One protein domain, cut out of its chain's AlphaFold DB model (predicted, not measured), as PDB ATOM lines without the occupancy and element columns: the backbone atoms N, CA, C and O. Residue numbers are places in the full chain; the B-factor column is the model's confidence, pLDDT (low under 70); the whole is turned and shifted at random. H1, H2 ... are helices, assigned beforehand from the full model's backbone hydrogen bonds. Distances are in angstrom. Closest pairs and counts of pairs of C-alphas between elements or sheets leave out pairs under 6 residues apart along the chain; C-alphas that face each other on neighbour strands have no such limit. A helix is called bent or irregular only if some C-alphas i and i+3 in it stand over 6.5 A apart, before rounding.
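Overview. This is residues 23 to 64 of the 81 residues of an uncharacterized protein of Chthoniobacterales bacterium (UniProt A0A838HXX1). Three short helices are strung end to end along a long, thin, gently arched rod, H1 at one end, H2 along the arch and H3 at the other end, with no helix folded back on another. A small hook of residues 23 to 25 leads into H1, and the links from H1 to H2 and from H2 to H3 are tight. The printed part has 42 residues with three named helices, in the order H1, H2, H3, and no named strand; the class is all helix. The whole is extended, with a radius of gyration of the C-alphas of 17.1 A, and the C-alphas span 53 by 17 by 8 A along their three main axes.

Arrangement. From the first printed residue, Cys 23, the backbone enters H1, residues 26 to 35. H2, residues 40 to 48, follows after a tight link of 4 residues, and H1 and H2 meet only through their link. H3, residues 50 to 62, follows after a tight link of 1 residue, Ser 49, and H2 and H3 meet only through their link. H1 and H3 are apart, with no C-alpha of the one within 8 A of the other. H1, H2 and H3 each touch no helix. In H1, H2 and H3 every pair of O of residue i and N of residue i+4 is within hydrogen-bond range.

Along the chain. H1 runs from Asp 26 to Ile 35, 14.4 A from first to last C-alpha, and C-alpha 26 is at (122.560, 166.289, 168.692). H2 runs from Phe 40 to Val 48, 11.8 A from first to last C-alpha, and C-alpha 40 is at (135.151, 151.113, 164.217). H3 runs from Pro 50 to His 62; it is the longest helix, with 13 residues and 18.3 A from first to last C-alpha, and C-alpha 62 is at (155.459, 141.745, 139.617). H1, H2 and H3 are not bent.

Size, cuts and confidence. The two C-alphas farthest apart are those of Asp 26 and Gly 64, at 53.4 A, and the first and last printed C-alphas, of Cys 23 and Gly 64, are 48.2 A apart. Residues 24 to 30, of which 26 to 30 belong to H1, stand free. Residues 33 to 64, of which 33 to 35 belong to H1, 40 to 48 to H2 and 50 to 62 to H3, stand free too. The printed part has no cut, and no link between its helices is long. The mean pLDDT of the printed part is 80.4; it is 69 over H1, 86 over H2 and 90 over H3. The model's confidence is low, under 70, at residues 23 to 24, 28 to 29, 31 to 35 and 64.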
ATOM      1  N   CYS A  23     127.121 168.526 162.121       59.81
ATOM      2  CA  CYS A  23     127.968 168.077 163.232       59.81
ATOM      3  C   CYS A  23     127.726 168.841 164.549       59.81
ATOM      4  O   CYS A  23     128.116 168.337 165.592       59.81
ATOM      5  N   ASP A  24     127.078 170.010 164.511       62.03
ATOM      6  CA  ASP A  24     126.692 170.782 165.707       62.03
ATOM      7  C   ASP A  24     125.309 170.371 166.259       62.03
ATOM      8  O   ASP A  24     124.847 170.867 167.280       62.03
ATOM      9  N   THR A  25     124.613 169.458 165.572       71.31
ATOM     10  CA  THR A  25     123.307 168.950 166.013       71.31
ATOM     11  C   THR A  25     123.480 167.701 166.873       71.31
ATOM     12  O   THR A  25     124.378 166.899 166.623       71.31
ATOM     13  N   ASP A  26     122.576 167.486 167.833       70.88
ATOM     14  CA  ASP A  26     122.560 166.289 168.692       70.88
ATOM     15  C   ASP A  26     122.604 164.985 167.867       70.88
ATOM     16  O   ASP A  26     123.358 164.056 168.154       70.88
ATOM     17  N   THR A  27     121.895 164.966 166.735       71.31
ATOM     18  CA  THR A  27     121.915 163.863 165.767       71.31
ATOM     19  C   THR A  27     123.295 163.648 165.134       71.31
ATOM     20  O   THR A  27     123.689 162.508 164.884       71.31
ATOM     21  N   GLY A  28     124.039 164.720 164.859       65.19
ATOM     22  CA  GLY A  28     125.392 164.657 164.306       65.19
ATOM     23  C   GLY A  28     126.408 164.089 165.296       65.19
ATOM     24  O   GLY A  28     127.227 163.252 164.908       65.19
ATOM     25  N   GLU A  29     126.311 164.476 166.567       68.19
ATOM     26  CA  GLU A  29     127.128 163.922 167.655       68.19
ATOM     27  C   GLU A  29     126.840 162.419 167.841       68.19
ATOM     28  O   GLU A  29     127.764 161.604 167.897       68.19
ATOM     29  N   GLN A  30     125.562 162.018 167.819       70.00
ATOM     30  CA  GLN A  30     125.166 160.607 167.913       70.00
ATOM     31  C   GLN A  30     125.633 159.774 166.709       70.00
ATOM     32  O   GLN A  30     126.123 158.656 166.879       70.00
ATOM     33  N   LEU A  31     125.549 160.313 165.490       69.94
ATOM     34  CA  LEU A  31     126.083 159.657 164.289       69.94
ATOM     35  C   LEU A  31     127.603 159.510 164.357       69.94
ATOM     36  O   LEU A  31     128.143 158.470 163.981       69.94
ATOM     37  N   ARG A  32     128.305 160.527 164.864       68.00
ATOM     38  CA  ARG A  32     129.756 160.478 165.031       68.00
ATOM     39  C   ARG A  32     130.168 159.427 166.056       68.00
ATOM     40  O   ARG A  32     131.098 158.667 165.786       68.00
ATOM     41  N   ALA A  33     129.456 159.347 167.178       68.69
ATOM     42  CA  ALA A  33     129.660 158.321 168.195       68.69
ATOM     43  C   ALA A  33     129.350 156.908 167.668       68.69
ATOM     44  O   ALA A  33     130.052 155.959 168.011       68.69
ATOM     45  N   GLY A  34     128.345 156.766 166.796       68.81
ATOM     46  CA  GLY A  34     127.999 155.495 166.154       68.81
ATOM     47  C   GLY A  34     129.006 155.042 165.091       68.81
ATOM     48  O   GLY A  34     129.306 153.855 164.998       68.81
ATOM     49  N   ILE A  35     129.561 155.973 164.308       69.81
ATOM     50  CA  ILE A  35     130.542 155.667 163.255       69.81
ATOM     51  C   ILE A  35     131.925 155.398 163.850       69.81
ATOM     52  O   ILE A  35     132.556 154.425 163.462       69.81
ATOM     53  N   PHE A  36     132.393 156.218 164.794       74.25
ATOM     54  CA  PHE A  36     133.722 156.091 165.415       74.25
ATOM     55  C   PHE A  36     133.679 155.378 166.774       74.25
ATOM     56  O   PHE A  36     134.479 155.672 167.663       74.25
ATOM     57  N   GLY A  37     132.735 154.452 166.945       72.25
ATOM     58  CA  GLY A  37     132.610 153.643 168.153       72.25
ATOM     59  C   GLY A  37     133.806 152.709 168.388       72.25
ATOM     60  O   GLY A  37     134.741 152.634 167.588       72.25
ATOM     61  N   SER A  38     133.762 151.948 169.488       75.50
ATOM     62  CA  SER A  38     134.863 151.064 169.917       75.50
ATOM     63  C   SER A  38     135.298 150.060 168.837       75.50
ATOM     64  O   SER A  38     136.486 149.795 168.659       75.50
ATOM     65  N   ASP A  39     134.334 149.583 168.047       79.56
ATOM     66  CA  ASP A  39     134.519 148.557 167.019       79.56
ATOM     67  C   ASP A  39     134.804 149.127 165.627       79.56
ATOM     68  O   ASP A  39     134.991 148.363 164.674       79.56
ATOM     69  N   PHE A  40     134.857 150.457 165.489       82.56
ATOM     70  CA  PHE A  40     135.151 151.113 164.217       82.56
ATOM     71  C   PHE A  40     136.478 150.619 163.652       82.56
ATOM     72  O   PHE A  40     136.538 150.200 162.503       82.56
ATOM     73  N   TRP A  41     137.529 150.598 164.473       80.50
ATOM     74  CA  TRP A  41     138.865 150.180 164.048       80.50
ATOM     75  C   TRP A  41     138.927 148.702 163.674       80.50
ATOM     76  O   TRP A  41     139.518 148.359 162.652       80.50
ATOM     77  N   SER A  42     138.281 147.834 164.452       83.75
ATOM     78  CA  SER A  42     138.207 146.401 164.154       83.75
ATOM     79  C   SER A  42     137.476 146.150 162.836       83.75
ATOM     80  O   SER A  42     137.968 145.423 161.973       83.75
ATOM     81  N   THR A  43     136.338 146.812 162.634       83.56
ATOM     82  CA  THR A  43     135.538 146.698 161.408       83.56
ATOM     83  C   THR A  43     136.281 147.283 160.212       83.56
ATOM     84  O   THR A  43     136.342 146.660 159.153       83.56
ATOM     85  N   LEU A  44     136.911 148.445 160.384       85.50
ATOM     86  CA  LEU A  44     137.714 149.100 159.359       85.50
ATOM     87  C   LEU A  44     138.869 148.198 158.913       85.50
ATOM     88  O   LEU A  44     139.077 148.033 157.716       85.50
ATOM     89  N   LEU A  45     139.582 147.566 159.850       87.19
ATOM     90  CA  LEU A  45     140.659 146.628 159.530       87.19
ATOM     91  C   LEU A  45     140.152 145.413 158.752       87.19
ATOM     92  O   LEU A  45     140.798 145.002 157.792       87.19
ATOM     93  N   VAL A  46     138.994 144.865 159.117       90.81
ATOM     94  CA  VAL A  46     138.386 143.734 158.397       90.81
ATOM     95  C   VAL A  46     137.972 144.136 156.980       90.81
ATOM     96  O   VAL A  46     138.235 143.399 156.033       90.81
ATOM     97  N   VAL A  47     137.373 145.314 156.812       90.19
ATOM     98  CA  VAL A  47     136.943 145.822 155.500       90.19
ATOM     99  C   VAL A  47     138.138 146.201 154.620       90.19
ATOM    100  O   VAL A  47     138.097 146.004 153.406       90.19
ATOM    101  N   VAL A  48     139.219 146.713 155.213       92.50
ATOM    102  CA  VAL A  48     140.439 147.102 154.490       92.50
ATOM    103  C   VAL A  48     141.354 145.902 154.220       92.50
ATOM    104  O   VAL A  48     142.056 145.915 153.216       92.50
ATOM    105  N   SER A  49     141.300 144.840 155.030       93.62
ATOM    106  CA  SER A  49     142.054 143.576 154.901       93.62
ATOM    107  C   SER A  49     142.242 143.025 153.474       93.62
ATOM    108  O   SER A  49     143.374 142.660 153.133       93.62
ATOM    109  N   PRO A  50     141.217 142.966 152.597       90.56
ATOM    110  CA  PRO A  50     141.403 142.443 151.246       90.56
ATOM    111  C   PRO A  50     142.410 143.250 150.413       90.56
ATOM    112  O   PRO A  50     143.110 142.668 149.586       90.56
ATOM    113  N   PHE A  51     142.537 144.563 150.628       92.69
ATOM    114  CA  PHE A  51     143.405 145.416 149.810       92.69
ATOM    115  C   PHE A  51     144.904 145.125 150.010       92.69
ATOM    116  O   PHE A  51     145.578 144.893 149.003       92.69
ATOM    117  N   PRO A  52     145.454 145.072 151.244       90.25
ATOM    118  CA  PRO A  52     146.829 144.644 151.488       90.25
ATOM    119  C   PRO A  52     147.131 143.261 150.923       90.25
ATOM    120  O   PRO A  52     148.182 143.080 150.319       90.25
ATOM    121  N   VAL A  53     146.219 142.298 151.079       92.88
ATOM    122  CA  VAL A  53     146.417 140.927 150.582       92.88
ATOM    123  C   VAL A  53     146.548 140.917 149.060       92.88
ATOM    124  O   VAL A  53     147.452 140.285 148.506       92.88
ATOM    125  N   LEU A  54     145.680 141.659 148.373       92.56
ATOM    126  CA  LEU A  54     145.673 141.739 146.916       92.56
ATOM    127  C   LEU A  54     146.898 142.506 146.396       92.56
ATOM    128  O   LEU A  54     147.554 142.050 145.461       92.56
ATOM    129  N   LEU A  55     147.278 143.606 147.056       91.31
ATOM    130  CA  LEU A  55     148.512 144.337 146.754       91.31
ATOM    131  C   LEU A  55     149.757 143.479 146.958       91.31
ATOM    132  O   LEU A  55     150.654 143.513 146.121       91.31
ATOM    133  N   LEU A  56     149.817 142.706 148.041       88.81
ATOM    134  CA  LEU A  56     150.955 141.847 148.355       88.81
ATOM    135  C   LEU A  56     151.070 140.701 147.346       88.81
ATOM    136  O   LEU A  56     152.168 140.385 146.895       88.81
ATOM    137  N   THR A  57     149.934 140.153 146.915       90.56
ATOM    138  CA  THR A  57     149.876 139.156 145.839       90.56
ATOM    139  C   THR A  57     150.387 139.735 144.522       90.56
ATOM    140  O   THR A  57     151.268 139.157 143.887       90.56
ATOM    141  N   LEU A  58     149.890 140.908 144.121       90.75
ATOM    142  CA  LEU A  58     150.341 141.582 142.902       90.75
ATOM    143  C   LEU A  58     151.825 141.959 142.975       90.75
ATOM    144  O   LEU A  58     152.548 141.797 141.994       90.75
ATOM    145  N   ALA A  59     152.294 142.415 144.135       88.62
ATOM    146  CA  ALA A  59     153.699 142.715 144.367       88.62
ATOM    147  C   ALA A  59     154.570 141.460 144.221       88.62
ATOM    148  O   ALA A  59     155.597 141.519 143.554       88.62
ATOM    149  N   ALA A  60     154.142 140.318 144.762       86.44
ATOM    150  CA  ALA A  60     154.865 139.055 144.631       86.44
ATOM    151  C   ALA A  60     154.942 138.567 143.172       86.44
ATOM    152  O   ALA A  60     155.955 138.004 142.757       86.44
ATOM    153  N   ILE A  61     153.899 138.823 142.378       88.62
ATOM    154  CA  ILE A  61     153.876 138.494 140.947       88.62
ATOM    155  C   ILE A  61     154.795 139.434 140.152       88.62
ATOM    156  O   ILE A  61     155.544 138.976 139.293       88.62
ATOM    157  N   HIS A  62     154.760 140.742 140.428       85.81
ATOM    158  CA  HIS A  62     155.459 141.745 139.617       85.81
ATOM    159  C   HIS A  62     156.919 141.989 140.007       85.81
ATOM    160  O   HIS A  62     157.736 142.251 139.126       85.81
ATOM    161  N   LEU A  63     157.262 141.936 141.295       84.56
ATOM    162  CA  LEU A  63     158.647 142.086 141.756       84.56
ATOM    163  C   LEU A  63     159.401 140.747 141.767       84.56
ATOM    164  O   LEU A  63     160.615 140.731 141.962       84.56
ATOM    165  N   GLY A  64     158.691 139.641 141.528       68.69
ATOM    166  CA  GLY A  64     159.172 138.296 141.804       68.69
ATOM    167  C   GLY A  64     159.102 137.996 143.301       68.69
ATOM    168  O   GLY A  64     159.264 138.876 144.149       68.69
TER     169      GLY A  64